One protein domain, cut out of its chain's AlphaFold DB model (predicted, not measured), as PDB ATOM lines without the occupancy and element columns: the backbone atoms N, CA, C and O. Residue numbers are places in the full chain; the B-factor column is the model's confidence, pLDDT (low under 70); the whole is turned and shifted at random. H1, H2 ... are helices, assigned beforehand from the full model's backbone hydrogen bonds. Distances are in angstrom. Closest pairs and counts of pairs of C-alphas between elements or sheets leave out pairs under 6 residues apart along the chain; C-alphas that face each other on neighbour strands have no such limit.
ATOM      1  N   PRO A   2     153.823 212.419 234.658       49.81
ATOM      2  CA  PRO A   2     153.391 212.369 233.263       49.81
ATOM      3  C   PRO A   2     151.887 212.674 233.193       49.81
ATOM      4  O   PRO A   2     151.146 212.305 234.101       49.81
ATOM      5  N   ILE A   3     151.453 213.394 232.157       63.66
ATOM      6  CA  ILE A   3     150.037 213.727 231.956       63.66
ATOM      7  C   ILE A   3     149.298 212.407 231.705       63.66
ATOM      8  O   ILE A   3     149.512 211.773 230.672       63.66
ATOM      9  N   ALA A   4     148.489 211.960 232.665       86.38
ATOM     10  CA  ALA A   4     147.682 210.755 232.523       86.38
ATOM     11  C   ALA A   4     146.564 210.983 231.490       86.38
ATOM     12  O   ALA A   4     146.007 212.075 231.385       86.38
ATOM     13  N   SER A   5     146.268 209.960 230.684       96.00
ATOM     14  CA  SER A   5     145.222 210.030 229.654       96.00
ATOM     15  C   SER A   5     143.828 209.817 230.253       96.00
ATOM     16  O   SER A   5     143.709 209.192 231.306       96.00
ATOM     17  N   GLN A   6     142.764 210.232 229.550       97.69
ATOM     18  CA  GLN A   6     141.386 209.918 229.963       97.69
ATOM     19  C   GLN A   6     141.184 208.403 230.159       97.69
ATOM     20  O   GLN A   6     140.641 207.980 231.175       97.69
ATOM     21  N   THR A   7     141.711 207.575 229.245       97.56
ATOM     22  CA  THR A   7     141.666 206.106 229.363       97.56
ATOM     23  C   THR A   7     142.340 205.615 230.644       97.56
ATOM     24  O   THR A   7     141.830 204.705 231.288       97.56
ATOM     25  N   SER A   8     143.467 206.213 231.039       96.94
ATOM     26  CA  SER A   8     144.184 205.828 232.259       96.94
ATOM     27  C   SER A   8     143.329 206.052 233.507       96.94
ATOM     28  O   SER A   8     143.216 205.140 234.321       96.94
ATOM     29  N   PHE A   9     142.678 207.214 233.625       97.88
ATOM     30  CA  PHE A   9     141.767 207.490 234.740       97.88
ATOM     31  C   PHE A   9     140.538 206.594 234.718       97.88
ATOM     32  O   PHE A   9     140.182 206.035 235.747       97.88
ATOM     33  N   VAL A  10     139.916 206.411 233.550       98.31
ATOM     34  CA  VAL A  10     138.751 205.531 233.414       98.31
ATOM     35  C   VAL A  10     139.068 204.127 233.921       98.31
ATOM     36  O   VAL A  10     138.307 203.584 234.712       98.31
ATOM     37  N   PHE A  11     140.192 203.543 233.501       98.00
ATOM     38  CA  PHE A  11     140.583 202.211 233.960       98.00
ATOM     39  C   PHE A  11     140.896 202.198 235.459       98.00
ATOM     40  O   PHE A  11     140.469 201.278 236.151       98.00
ATOM     41  N   ALA A  12     141.598 203.212 235.970       97.50
ATOM     42  CA  ALA A  12     141.916 203.291 237.392       97.50
ATOM     43  C   ALA A  12     140.657 203.393 238.270       97.50
ATOM     44  O   ALA A  12     140.579 202.723 239.294       97.50
ATOM     45  N   ILE A  13     139.660 204.176 237.852       98.12
ATOM     46  CA  ILE A  13     138.388 204.332 238.570       98.12
ATOM     47  C   ILE A  13     137.533 203.068 238.441       98.12
ATOM     48  O   ILE A  13     136.984 202.596 239.431       98.12
ATOM     49  N   TYR A  14     137.408 202.511 237.232       97.81
ATOM     50  CA  TYR A  14     136.541 201.357 236.984       97.81
ATOM     51  C   TYR A  14     136.974 200.117 237.770       97.81
ATOM     52  O   TYR A  14     136.133 199.396 238.300       97.81
ATOM     53  N   PHE A  15     138.286 199.881 237.840       97.19
ATOM     54  CA  PHE A  15     138.874 198.719 238.506       97.19
ATOM     55  C   PHE A  15     139.292 198.984 239.957       97.19
ATOM     56  O   PHE A  15     139.983 198.143 240.527       97.19
ATOM     57  N   ASP A  16     138.895 200.121 240.539       96.25
ATOM     58  CA  ASP A  16     139.203 200.477 241.931       96.25
ATOM     59  C   ASP A  16     140.718 200.442 242.241       96.25
ATOM     60  O   ASP A  16     141.188 199.874 243.223       96.25
ATOM     61  N   LEU A  17     141.518 201.010 241.331       97.12
ATOM     62  CA  LEU A  17     142.987 201.058 241.407       97.12
ATOM     63  C   LEU A  17     143.521 202.422 241.863       97.12
ATOM     64  O   LEU A  17     144.731 202.651 241.820       97.12
ATOM     65  N   CYS A  18     142.637 203.352 242.218       94.75
ATOM     66  CA  CYS A  18     143.000 204.685 242.685       94.75
ATOM     67  C   CYS A  18     142.775 204.803 244.194       94.75
ATOM     68  O   CYS A  18     141.783 204.309 244.716       94.75
ATOM     69  N   ASP A  19     143.691 205.487 244.885       94.12
ATOM     70  CA  ASP A  19     143.574 205.721 246.332       94.12
ATOM     71  C   ASP A  19     142.402 206.663 246.670       94.12
ATOM     72  O   ASP A  19     141.818 206.580 247.749       94.12
ATOM     73  N   ASP A  20     142.068 207.567 245.741       96.69
ATOM     74  CA  ASP A  20     140.969 208.527 245.845       96.69
ATOM     75  C   ASP A  20     140.201 208.593 244.513       96.69
ATOM     76  O   ASP A  20     140.664 209.174 243.519       96.69
ATOM     77  N   ILE A  21     139.017 207.979 244.499       96.56
ATOM     78  CA  ILE A  21     138.119 207.953 243.341       96.56
ATOM     79  C   ILE A  21     137.584 209.347 243.013       96.56
ATOM     80  O   ILE A  21     137.498 209.690 241.836       96.56
ATOM     81  N   GLU A  22     137.214 210.150 244.013       97.06
ATOM     82  CA  GLU A  22     136.594 211.459 243.784       97.06
ATOM     83  C   GLU A  22     137.602 212.411 243.139       97.06
ATOM     84  O   GLU A  22     137.306 213.047 242.124       97.06
ATOM     85  N   SER A  23     138.832 212.443 243.662       97.38
ATOM     86  CA  SER A  23     139.924 213.203 243.053       97.38
ATOM     87  C   SER A  23     140.216 212.720 241.630       97.38
ATOM     88  O   SER A  23     140.324 213.536 240.712       97.38
ATOM     89  N   SER A  24     140.289 211.403 241.412       97.69
ATOM     90  CA  SER A  24     140.557 210.821 240.086       97.69
ATOM     91  C   SER A  24     139.448 211.128 239.074       97.69
ATOM     92  O   SER A  24     139.720 211.399 237.902       97.69
ATOM     93  N   LEU A  25     138.189 211.109 239.515       98.25
ATOM     94  CA  LEU A  25     137.026 211.443 238.700       98.25
ATOM     95  C   LEU A  25     137.021 212.926 238.319       98.25
ATOM     96  O   LEU A  25     136.772 213.252 237.158       98.25
ATOM     97  N   ASN A  26     137.340 213.816 239.260       98.00
ATOM     98  CA  ASN A  26     137.450 215.247 238.990       98.00
ATOM     99  C   ASN A  26     138.550 215.541 237.957       98.00
ATOM    100  O   ASN A  26     138.301 216.265 236.993       98.00
ATOM    101  N   GLU A  27     139.724 214.909 238.079       97.50
ATOM    102  CA  GLU A  27     140.802 215.044 237.088       97.50
ATOM    103  C   GLU A  27     140.388 214.526 235.699       97.50
ATOM    104  O   GLU A  27     140.659 215.175 234.684       97.50
ATOM    105  N   LEU A  28     139.676 213.395 235.630       98.12
ATOM    106  CA  LEU A  28     139.119 212.878 234.376       98.12
ATOM    107  C   LEU A  28     138.138 213.868 233.731       98.12
ATOM    108  O   LEU A  28     138.224 214.130 232.527       98.12
ATOM    109  N   ILE A  29     137.215 214.426 234.515       98.38
ATOM    110  CA  ILE A  29     136.233 215.407 234.036       98.38
ATOM    111  C   ILE A  29     136.943 216.667 233.525       98.38
ATOM    112  O   ILE A  29     136.585 217.182 232.464       98.38
ATOM    113  N   ASP A  30     137.972 217.142 234.223       97.88
ATOM    114  CA  ASP A  30     138.750 218.309 233.804       97.88
ATOM    115  C   ASP A  30     139.513 218.060 232.498       97.88
ATOM    116  O   ASP A  30     139.542 218.930 231.621       97.88
ATOM    117  N   LEU A  31     140.065 216.856 232.304       97.50
ATOM    118  CA  LEU A  31     140.670 216.460 231.029       97.50
ATOM    119  C   LEU A  31     139.652 216.443 229.885       97.50
ATOM    120  O   LEU A  31     139.967 216.890 228.784       97.50
ATOM    121  N   ILE A  32     138.433 215.959 230.127       97.62
ATOM    122  CA  ILE A  32     137.360 215.951 229.122       97.62
ATOM    123  C   ILE A  32     136.933 217.378 228.769       97.62
ATOM    124  O   ILE A  32     136.831 217.718 227.591       97.62
ATOM    125  N   LYS A  33     136.753 218.250 229.767       97.06
ATOM    126  CA  LYS A  33     136.411 219.664 229.550       97.06
ATOM    127  C   LYS A  33     137.505 220.412 228.791       97.06
ATOM    128  O   LYS A  33     137.200 221.214 227.909       97.06
ATOM    129  N   LYS A  34     138.777 220.134 229.093       96.56
ATOM    130  CA  LYS A  34     139.927 220.695 228.366       96.56
ATOM    131  C   LYS A  34     139.914 220.304 226.886       96.56
ATOM    132  O   LYS A  34     140.259 221.126 226.042       96.56
ATOM    133  N   GLU A  35     139.446 219.098 226.583       95.81
ATOM    134  CA  GLU A  35     139.205 218.603 225.224       95.81
ATOM    135  C   GLU A  35     137.813 218.992 224.687       95.81
ATOM    136  O   GLU A  35     137.272 218.329 223.809       95.81
ATOM    137  N   GLN A  36     137.202 220.070 225.196       96.19
ATOM    138  CA  GLN A  36     135.901 220.576 224.734       96.19
ATOM    139  C   GLN A  36     134.787 219.513 224.788       96.19
ATOM    140  O   GLN A  36     133.987 219.379 223.860       96.19
ATOM    141  N   ASN A  37     134.752 218.752 225.883       96.19
ATOM    142  CA  ASN A  37     133.842 217.631 226.128       96.19
ATOM    143  C   ASN A  37     134.039 216.423 225.195       96.19
ATOM    144  O   ASN A  37     133.161 215.565 225.097       96.19
ATOM    145  N   VAL A  38     135.189 216.318 224.522       95.75
ATOM    146  CA  VAL A  38     135.553 215.127 223.749       95.75
ATOM    147  C   VAL A  38     136.041 214.023 224.687       95.75
ATOM    148  O   VAL A  38     137.060 214.170 225.368       95.75
ATOM    149  N   ILE A  39     135.353 212.877 224.667       95.88
ATOM    150  CA  ILE A  39     135.890 211.642 225.243       95.88
ATOM    151  C   ILE A  39     136.886 211.056 224.239       95.88
ATOM    152  O   ILE A  39     136.518 210.622 223.150       95.88
ATOM    153  N   THR A  40     138.162 211.055 224.610       95.19
ATOM    154  CA  THR A  40     139.288 210.595 223.776       95.19
ATOM    155  C   THR A  40     139.630 209.119 223.997       95.19
ATOM    156  O   THR A  40     140.595 208.602 223.432       95.19
ATOM    157  N   CYS A  41     138.845 208.426 224.823       95.44
ATOM    158  CA  CYS A  41     138.992 207.001 225.078       95.44
ATOM    159  C   CYS A  41     138.759 206.152 223.818       95.44
ATOM    160  O   CYS A  41     137.914 206.457 222.980       95.44
ATOM    161  N   GLY A  42     139.458 205.016 223.742       93.50
ATOM    162  CA  GLY A  42     139.074 203.925 222.842       93.50
ATOM    163  C   GLY A  42     137.819 203.193 223.337       93.50
ATOM    164  O   GLY A  42     137.251 203.532 224.371       93.50
ATOM    165  N   ILE A  43     137.422 202.128 222.638       95.06
ATOM    166  CA  ILE A  43     136.137 201.435 222.850       95.06
ATOM    167  C   ILE A  43     135.870 200.988 224.292       95.06
ATOM    168  O   ILE A  43     134.784 201.223 224.817       95.06
ATOM    169  N   PHE A  44     136.865 200.406 224.964       95.88
ATOM    170  CA  PHE A  44     136.714 199.938 226.343       95.88
ATOM    171  C   PHE A  44     136.645 201.102 227.323       95.88
ATOM    172  O   PHE A  44     135.749 201.151 228.159       95.88
ATOM    173  N   GLY A  45     137.537 202.086 227.169       97.38
ATOM    174  CA  GLY A  45     137.500 203.283 228.001       97.38
ATOM    175  C   GLY A  45     136.193 204.059 227.819       97.38
ATOM    176  O   GLY A  45     135.673 204.620 228.768       97.38
ATOM    177  N   GLN A  46     135.604 204.053 226.628       96.00
ATOM    178  CA  GLN A  46     134.327 204.712 226.398       96.00
ATOM    179  C   GLN A  46     133.154 203.951 227.028       96.00
ATOM    180  O   GLN A  46     132.282 204.581 227.617       96.00
ATOM    181  N   SER A  47     133.151 202.613 226.966       96.88
ATOM    182  CA  SER A  47     132.169 201.785 227.683       96.88
ATOM    183  C   SER A  47     132.205 202.049 229.188       96.88
ATOM    184  O   SER A  47     131.188 202.401 229.777       96.88
ATOM    185  N   PHE A  48     133.392 201.972 229.793       98.19
ATOM    186  CA  PHE A  48     133.560 202.180 231.228       98.19
ATOM    187  C   PHE A  48     133.297 203.627 231.650       98.19
ATOM    188  O   PHE A  48     132.726 203.853 232.710       98.19
ATOM    189  N   ALA A  49     133.646 204.618 230.821       98.25
ATOM    190  CA  ALA A  49     133.348 206.019 231.111       98.25
ATOM    191  C   ALA A  49     131.842 206.259 231.289       98.25
ATOM    192  O   ALA A  49     131.447 206.986 232.195       98.25
ATOM    193  N   TYR A  50     130.993 205.627 230.470       98.19
ATOM    194  CA  TYR A  50     129.542 205.763 230.612       98.19
ATOM    195  C   TYR A  50     129.023 205.176 231.922       98.19
ATOM    196  O   TYR A  50     128.209 205.810 232.591       98.19
ATOM    197  N   GLU A  51     129.526 204.007 232.317       97.38
ATOM    198  CA  GLU A  51     129.186 203.389 233.601       97.38
ATOM    199  C   GLU A  51     129.654 204.250 234.782       97.38
ATOM    200  O   GLU A  51     128.882 204.486 235.708       97.38
ATOM    201  N   ILE A  52     130.882 204.779 234.731       98.19
ATOM    202  CA  ILE A  52     131.443 205.665 235.762       98.19
ATOM    203  C   ILE A  52     130.599 206.932 235.888       98.19
ATOM    204  O   ILE A  52     130.118 207.251 236.973       98.19
ATOM    205  N   PHE A  53     130.385 207.660 234.792       98.19
ATOM    206  CA  PHE A  53     129.638 208.914 234.847       98.19
ATOM    207  C   PHE A  53     128.194 208.689 235.274       98.19
ATOM    208  O   PHE A  53     127.667 209.503 236.021       98.19
ATOM    209  N   HIS A  54     127.564 207.582 234.884       96.88
ATOM    210  CA  HIS A  54     126.257 207.232 235.423       96.88
ATOM    211  C   HIS A  54     126.306 206.983 236.938       96.88
ATOM    212  O   HIS A  54     125.573 207.633 237.685       96.88
ATOM    213  N   ARG A  55     127.208 206.100 237.392       95.50
ATOM    214  CA  ARG A  55     127.371 205.704 238.801       95.50
ATOM    215  C   ARG A  55     127.610 206.898 239.724       95.50
ATOM    216  O   ARG A  55     127.080 206.923 240.829       95.50
ATOM    217  N   TYR A  56     128.373 207.886 239.262       96.62
ATOM    218  CA  TYR A  56     128.710 209.088 240.030       96.62
ATOM    219  C   TYR A  56     127.847 210.314 239.676       96.62
ATOM    220  O   TYR A  56     128.171 211.431 240.061       96.62
ATOM    221  N   GLY A  57     126.727 210.139 238.962       95.38
ATOM    222  CA  GLY A  57     125.731 211.203 238.762       95.38
ATOM    223  C   GLY A  57     126.061 212.248 237.685       95.38
ATOM    224  O   GLY A  57     125.387 213.269 237.584       95.38
ATOM    225  N   HIS A  58     127.041 211.990 236.824       97.00
ATOM    226  CA  HIS A  58     127.476 212.845 235.714       97.00
ATOM    227  C   HIS A  58     126.817 212.494 234.363       97.00
ATOM    228  O   HIS A  58     127.443 212.604 233.308       97.00
ATOM    229  N   ASN A  59     125.536 212.102 234.354       96.69
ATOM    230  CA  ASN A  59     124.814 211.725 233.125       96.69
ATOM    231  C   ASN A  59     124.776 212.837 232.054       96.69
ATOM    232  O   ASN A  59     124.797 212.539 230.861       96.69
ATOM    233  N   GLU A  60     124.746 214.117 232.450       95.81
ATOM    234  CA  GLU A  60     124.748 215.235 231.491       95.81
ATOM    235  C   GLU A  60     126.059 215.297 230.688       95.81
ATOM    236  O   GLU A  60     126.024 215.595 229.499       95.81
ATOM    237  N   LEU A  61     127.201 214.904 231.271       96.38
ATOM    238  CA  LEU A  61     128.483 214.857 230.555       96.38
ATOM    239  C   LEU A  61     128.449 213.852 229.392       96.38
ATOM    240  O   LEU A  61     129.014 214.102 228.326       96.38
ATOM    241  N   ILE A  62     127.744 212.729 229.569       96.81
ATOM    242  CA  ILE A  62     127.541 211.739 228.503       96.81
ATOM    243  C   ILE A  62     126.695 212.353 227.381       96.81
ATOM    244  O   ILE A  62     127.054 212.240 226.209       96.81
ATOM    245  N   LEU A  63     125.603 213.049 227.718       95.50
ATOM    246  CA  LEU A  63     124.762 213.745 226.734       95.50
ATOM    247  C   LEU A  63     125.538 214.807 225.954       95.50
ATOM    248  O   LEU A  63     125.380 214.910 224.735       95.50
ATOM    249  N   GLU A  64     126.366 215.594 226.640       95.19
ATOM    250  CA  GLU A  64     127.236 216.585 226.016       95.19
ATOM    251  C   GLU A  64     128.186 215.920 225.024       95.19
ATOM    252  O   GLU A  64     128.202 216.316 223.857       95.19
ATOM    253  N   TRP A  65     128.886 214.859 225.437       95.44
ATOM    254  CA  TRP A  65     129.777 214.087 224.570       95.44
ATOM    255  C   TRP A  65     129.073 213.559 223.311       95.44
ATOM    256  O   TRP A  65     129.566 213.746 222.195       95.44
ATOM    257  N   LEU A  66     127.886 212.957 223.452       94.00
ATOM    258  CA  LEU A  66     127.114 212.430 222.318       94.00
ATOM    259  C   LEU A  66     126.722 213.521 221.301       94.00
ATOM    260  O   LEU A  66     126.475 213.220 220.131       94.00
ATOM    261  N   ARG A  67     126.693 214.793 221.717       93.12
ATOM    262  CA  ARG A  67     126.381 215.952 220.865       93.12
ATOM    263  C   ARG A  67     127.620 216.605 220.242       93.12
ATOM    264  O   ARG A  67     127.457 217.472 219.377       93.12
ATOM    265  N   VAL A  68     128.836 216.210 220.625       93.75
ATOM    266  CA  VAL A  68     130.073 216.822 220.119       93.75
ATOM    267  C   VAL A  68     130.283 216.507 218.632       93.75
ATOM    268  O   VAL A  68     130.286 215.353 218.202       93.75
ATOM    269  N   GLU A  69     130.519 217.553 217.832       90.69
ATOM    270  CA  GLU A  69     130.794 217.462 216.386       90.69
ATOM    271  C   GLU A  69     132.083 216.701 216.059       90.69
ATOM    272  O   GLU A  69     132.190 216.118 214.988       90.69
ATOM    273  N   ALA A  70     133.069 216.681 216.953       86.75
ATOM    274  CA  ALA A  70     134.277 215.879 216.765       86.75
ATOM    275  C   ALA A  70     134.047 214.368 217.000       86.75
ATOM    276  O   ALA A  70     134.858 213.565 216.543       86.75
ATOM    277  N   GLY A  71     132.944 213.987 217.661       85.62
ATOM    278  CA  GLY A  71     132.601 212.612 218.035       85.62
ATOM    279  C   GLY A  71     131.392 212.062 217.269       85.62
ATOM    280  O   GLY A  71     131.351 212.076 216.034       85.62
ATOM    281  N   PHE A  72     130.388 211.565 218.002       86.88
ATOM    282  CA  PHE A  72     129.220 210.881 217.424       86.88
ATOM    283  C   PHE A  72     128.433 211.727 216.439       86.88
ATOM    284  O   PHE A  72     127.988 211.213 215.415       86.88
ATOM    285  N   LYS A  73     128.289 213.031 216.686       88.75
ATOM    286  CA  LYS A  73     127.489 213.879 215.799       88.75
ATOM    287  C   LYS A  73     128.050 213.926 214.373       88.75
ATOM    288  O   LYS A  73     127.285 214.007 213.416       88.75
ATOM    289  N   LYS A  74     129.370 213.780 214.196       88.50
ATOM    290  CA  LYS A  74     129.985 213.622 212.868       88.50
ATOM    291  C   LYS A  74     129.779 212.236 212.267       88.50
ATOM    292  O   LYS A  74     129.710 212.143 211.043       88.50
ATOM    293  N   MET A  75     129.645 211.186 213.079       88.38
ATOM    294  CA  MET A  75     129.293 209.852 212.577       88.38
ATOM    295  C   MET A  75     127.897 209.824 211.943       88.38
ATOM    296  O   MET A  75     127.703 209.058 211.011       88.38
ATOM    297  N   LEU A  76     126.981 210.698 212.376       87.19
ATOM    298  CA  LEU A  76     125.617 210.821 211.837       87.19
ATOM    299  C   LEU A  76     125.521 211.615 210.518       87.19
ATOM    300  O   LEU A  76     124.440 211.739 209.948       87.19
ATOM    301  N   LYS A  77     126.623 212.200 210.028       87.12
ATOM    302  CA  LYS A  77     126.623 212.966 208.768       87.12
ATOM    303  C   LYS A  77     126.569 212.040 207.549       87.12
ATOM    304  O   LYS A  77     126.954 210.876 207.626       87.12
ATOM    305  N   ASN A  78     126.192 212.605 206.401       87.06
ATOM    306  CA  ASN A  78     126.105 211.916 205.105       87.06
ATOM    307  C   ASN A  78     125.126 210.728 205.116       87.06
ATOM    308  O   ASN A  78     125.451 209.665 204.592       87.06
ATOM    309  N   ASP A  79     123.966 210.909 205.753       85.44
ATOM    310  CA  ASP A  79     122.883 209.916 205.830       85.44
ATOM    311  C   ASP A  79     123.319 208.549 206.393       85.44
ATOM    312  O   ASP A  79     122.753 207.503 206.068       85.44
ATOM    313  N   ALA A  80     124.343 208.545 207.252       89.94
ATOM    314  CA  ALA A  80     124.816 207.337 207.908       89.94
ATOM    315  C   ALA A  80     123.743 206.774 208.856       89.94
ATOM    316  O   ALA A  80     123.278 207.452 209.771       89.94
ATOM    317  N   SER A  81     123.391 205.505 208.657       91.62
ATOM    318  CA  SER A  81     122.423 204.764 209.475       91.62
ATOM    319  C   SER A  81     123.069 203.772 210.452       91.62
ATOM    320  O   SER A  81     122.368 203.090 211.195       91.62
ATOM    321  N   THR A  82     124.401 203.673 210.450       93.19
ATOM    322  CA  THR A  82     125.201 202.774 211.299       93.19
ATOM    323  C   THR A  82     126.457 203.492 211.806       93.19
ATOM    324  O   THR A  82     126.820 204.559 211.304       93.19
ATOM    325  N   LEU A  83     127.101 202.941 212.840       93.00
ATOM    326  CA  LEU A  83     128.344 203.489 213.395       93.00
ATOM    327  C   LEU A  83     129.553 203.045 212.565       93.00
ATOM    328  O   LEU A  83     129.598 201.917 212.078       93.00
ATOM    329  N   LYS A  84     130.550 203.923 212.442       92.81
ATOM    330  CA  LYS A  84     131.821 203.640 211.758       92.81
ATOM    331  C   LYS A  84     132.841 203.043 212.722       92.81
ATOM    332  O   LYS A  84     132.756 203.258 213.929       92.81
ATOM    333  N   GLU A  85     133.827 202.341 212.177       93.44
ATOM    334  CA  GLU A  85     134.928 201.752 212.948       93.44
ATOM    335  C   GLU A  85     135.831 202.805 213.599       93.44
ATOM    336  O   GLU A  85     136.282 202.610 214.724       93.44
ATOM    337  N   PHE A  86     136.041 203.949 212.941       90.81
ATOM    338  CA  PHE A  86     136.850 205.043 213.474       90.81
ATOM    339  C   PHE A  86     136.080 206.367 213.538       90.81
ATOM    340  O   PHE A  86     135.255 206.688 212.675       90.81
ATOM    341  N   PHE A  87     136.391 207.181 214.550       87.94
ATOM    342  CA  PHE A  87     136.071 208.607 214.519       87.94
ATOM    343  C   PHE A  87     136.985 209.312 213.507       87.94
ATOM    344  O   PHE A  87     138.189 209.075 213.466       87.94
ATOM    345  N   GLY A  88     136.430 210.234 212.719       84.69
ATOM    346  CA  GLY A  88     137.218 211.004 211.756       84.69
ATOM    347  C   GLY A  88     137.392 210.294 210.414       84.69
ATOM    348  O   GLY A  88     136.402 210.119 209.701       84.69
ATOM    349  N   ASP A  89     138.642 210.015 210.040       84.31
ATOM    350  CA  ASP A  89     138.970 209.330 208.788       84.31
ATOM    351  C   ASP A  89     138.682 207.828 208.909       84.31
ATOM    352  O   ASP A  89     139.094 207.182 209.867       84.31
ATOM    353  N   ASN A  90     137.954 207.291 207.933       88.06
ATOM    354  CA  ASN A  90     137.502 205.902 207.895       88.06
ATOM    355  C   ASN A  90     137.842 205.240 206.547       88.06
ATOM    356  O   ASN A  90     137.145 204.319 206.133       88.06
ATOM    357  N   LEU A  91     138.870 205.723 205.829       87.19
ATOM    358  CA  LEU A  91     139.241 205.256 204.480       87.19
ATOM    359  C   LEU A  91     139.402 203.730 204.362       87.19
ATOM    360  O   LEU A  91     139.003 203.159 203.351       87.19
ATOM    361  N   ASN A  92     139.951 203.082 205.393       90.44
ATOM    362  CA  ASN A  92     140.155 201.628 205.443       90.44
ATOM    363  C   ASN A  92     139.293 200.933 206.509       90.44
ATOM    364  O   ASN A  92     139.529 199.765 206.807       90.44
ATOM    365  N   GLY A  93     138.346 201.652 207.115       90.56
ATOM    366  CA  GLY A  93     137.512 201.134 208.197       90.56
ATOM    367  C   GLY A  93     136.123 200.729 207.717       90.56
ATOM    368  O   GLY A  93     135.609 201.221 206.709       90.56
ATOM    369  N   SER A  94     135.475 199.844 208.468       93.56
ATOM    370  CA  SER A  94     134.072 199.506 208.237       93.56
ATOM    371  C   SER A  94     133.168 200.720 208.478       93.56
ATOM    372  O   SER A  94     133.352 201.487 209.427       93.56
ATOM    373  N   ASN A  95     132.147 200.896 207.634       93.12
ATOM    374  CA  ASN A  95     131.078 201.876 207.868       93.12
ATOM    375  C   ASN A  95     129.930 201.320 208.723       93.12
ATOM    376  O   ASN A  95     128.974 202.043 208.965       93.12
ATOM    377  N   ASN A  96     130.021 200.061 209.152       94.62
ATOM    378  CA  ASN A  96     129.033 199.397 209.991       94.62
ATOM    379  C   ASN A  96     129.763 198.552 211.045       94.62
ATOM    380  O   ASN A  96     130.076 197.380 210.821       94.62
ATOM    381  N   HIS A  97     130.114 199.187 212.160       93.75
ATOM    382  CA  HIS A  97     130.881 198.595 213.245       93.75
ATOM    383  C   HIS A  97     130.338 199.054 214.604       93.75
ATOM    384  O   HIS A  97     130.360 200.234 214.945       93.75
ATOM    385  N   ALA A  98     129.857 198.116 215.421       93.12
ATOM    386  CA  ALA A  98     129.107 198.430 216.640       93.12
ATOM    387  C   ALA A  98     129.978 198.775 217.868       93.12
ATOM    388  O   ALA A  98     129.449 198.972 218.956       93.12
ATOM    389  N   MET A  99     131.303 198.860 217.740       93.88
ATOM    390  CA  MET A  99     132.221 198.979 218.891       93.88
ATOM    391  C   MET A  99     132.049 200.253 219.736       93.88
ATOM    392  O   MET A  99     132.410 200.260 220.907       93.88
ATOM    393  N   PHE A 100     131.459 201.308 219.166       94.12
ATOM    394  CA  PHE A 100     131.119 202.546 219.876       94.12
ATOM    395  C   PHE A 100     129.649 202.610 220.322       94.12
ATOM    396  O   PHE A 100     129.166 203.671 220.706       94.12
ATOM    397  N   SER A 101     128.913 201.498 220.276       95.12
ATOM    398  CA  SER A 101     127.485 201.451 220.627       95.12
ATOM    399  C   SER A 101     127.206 201.346 222.131       95.12
ATOM    400  O   SER A 101     126.042 201.300 222.518       95.12
ATOM    401  N   SER A 102     128.229 201.357 222.993       96.25
ATOM    402  CA  SER A 102     128.076 201.205 224.451       96.25
ATOM    403  C   SER A 102     127.205 202.284 225.106       96.25
ATOM    404  O   SER A 102     126.643 202.048 226.172       96.25
ATOM    405  N   TYR A 103     126.989 203.431 224.447       95.88
ATOM    406  CA  TYR A 103     126.038 204.444 224.921       95.88
ATOM    407  C   TYR A 103     124.604 203.905 224.969       95.88
ATOM    408  O   TYR A 103     123.796 204.406 225.739       95.88
ATOM    409  N   SER A 104     124.277 202.880 224.172       96.06
ATOM    410  CA  SER A 104     122.969 202.227 224.224       96.06
ATOM    411  C   SER A 104     122.714 201.598 225.592       96.06
ATOM    412  O   SER A 104     121.637 201.799 226.139       96.06
ATOM    413  N   SER A 105     123.711 200.943 226.198       95.81
ATOM    414  CA  SER A 105     123.582 200.401 227.557       95.81
ATOM    415  C   SER A 105     123.278 201.506 228.566       95.81
ATOM    416  O   SER A 105     122.396 201.350 229.403       95.81
ATOM    417  N   TRP A 106     123.938 202.659 228.429       97.38
ATOM    418  CA  TRP A 106     123.650 203.834 229.247       97.38
ATOM    419  C   TRP A 106     122.233 204.389 229.016       97.38
ATOM    420  O   TRP A 106     121.568 204.751 229.982       97.38
ATOM    421  N   LEU A 107     121.718 204.406 227.780       97.12
ATOM    422  CA  LEU A 107     120.332 204.823 227.518       97.12
ATOM    423  C   LEU A 107     119.326 203.969 228.306       97.12
ATOM    424  O   LEU A 107     118.388 204.521 228.876       97.12
ATOM    425  N   PHE A 108     119.528 202.648 228.367       97.12
ATOM    426  CA  PHE A 108     118.655 201.744 229.122       97.12
ATOM    427  C   PHE A 108     118.856 201.857 230.635       97.12
ATOM    428  O   PHE A 108     117.880 202.029 231.359       97.12
ATOM    429  N   GLN A 109     120.102 201.796 231.109       96.19
ATOM    430  CA  GLN A 109     120.421 201.747 232.540       96.19
ATOM    431  C   GLN A 109     120.225 203.093 233.235       96.19
ATOM    432  O   GLN A 109     119.676 203.147 234.329       96.19
ATOM    433  N   ALA A 110     120.635 204.190 232.592       96.44
ATOM    434  CA  ALA A 110     120.545 205.519 233.173       96.44
ATOM    435  C   ALA A 110     119.207 206.179 232.864       96.44
ATOM    436  O   ALA A 110     118.412 206.389 233.773       96.44
ATOM    437  N   LEU A 111     118.940 206.513 231.596       96.38
ATOM    438  CA  LEU A 111     117.729 207.263 231.249       96.38
ATOM    439  C   LEU A 111     116.480 206.401 231.453       96.38
ATOM    440  O   LEU A 111     115.559 206.824 232.141       96.38
TER     441      LEU A 111
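AT A GLANCE: This is residues 2 to 111 of the 160 residues of a protein of Klebsiella aerogenes (UniProt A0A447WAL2). Three helices, H1, H3 and H6, make a row with H3 in the middle, and H2 and H4 lie over one side of that row, each folding back on a helix of it: H2 on H1 and H4 on H3. Toward one end of the longest axis, the short helix H5 and the long unnamed loop of residues 76 to 102 make a looser end, from which the loop returns to H6. The printed part has 110 residues, with six named helices in the order H1 to H6 and no named strand; the class is all helix. It is compact, with a radius of gyration of the C-alphas of 14.1 A, and spans 44 by 34 by 22 A.

IN THESE COORDINATES: Find C-alpha 6 at (141.386, 209.918, 229.963); here H1 begins, and it holds residues 6 to 14 over 12.1 A. Next look at residues 21 to 34 for H2, the longest helix, 19.7 A from first to last C-alpha. H3 begins with C-alpha 43 at (136.137, 201.435, 222.850) and holds residues 43 to 55, 18.7 A long. H4 is residues 59 to 67, 13.1 A, and H5 is residues 72 to 75, 5.0 A. H6, residues 103 to 111, covers 10.8 A and ends with C-alpha 111 at (117.729, 207.263, 231.249).

HOW THE PARTS SIT: Start at H3, the hub, which touches three other helices. H1 touches it at a steep tilt of 54 degrees, the same way, and the closest C-alphas, of Thr 7 and Gly 45, are 5.2 A apart. H6 touches H3 at a shallow tilt of 6 degrees, the same way; look at Tyr 50 and Trp 106, whose C-alphas are the closest at 6.3 A. H3 and H4 form a helical hairpin, at a steep tilt of 38 degrees, opposite ways; H3 touches H4 with residues 50 to 53 alone, and the closest C-alphas, of Phe 53 and Asn 59, are 5.8 A apart. H1 and H2 form the other helical hairpin, at a shallow tilt of 23 degrees, with the C-alphas of Gln 6 and Leu 28 closest at 5.8 A. H2 and H4 are near each other, while H2 and H6 are apart. H4 and H5 touch only at the corner by their link, with the C-alphas of Leu 66 and Phe 72 closest at 5.5 A. In H1, H2, H3, H4 and H6 every O i to N i+4 pair is within hydrogen-bond range; H5 is too short for such a pair.

THE WHOLE: Look at Asp 19 and Asp 79 for the two C-alphas farthest apart, 45.7 A. The printed part has no cut. The link from H5 to H6, 27 residues, is long. The mean pLDDT of the printed part is 93.8, and residues 2 to 3 are under 70.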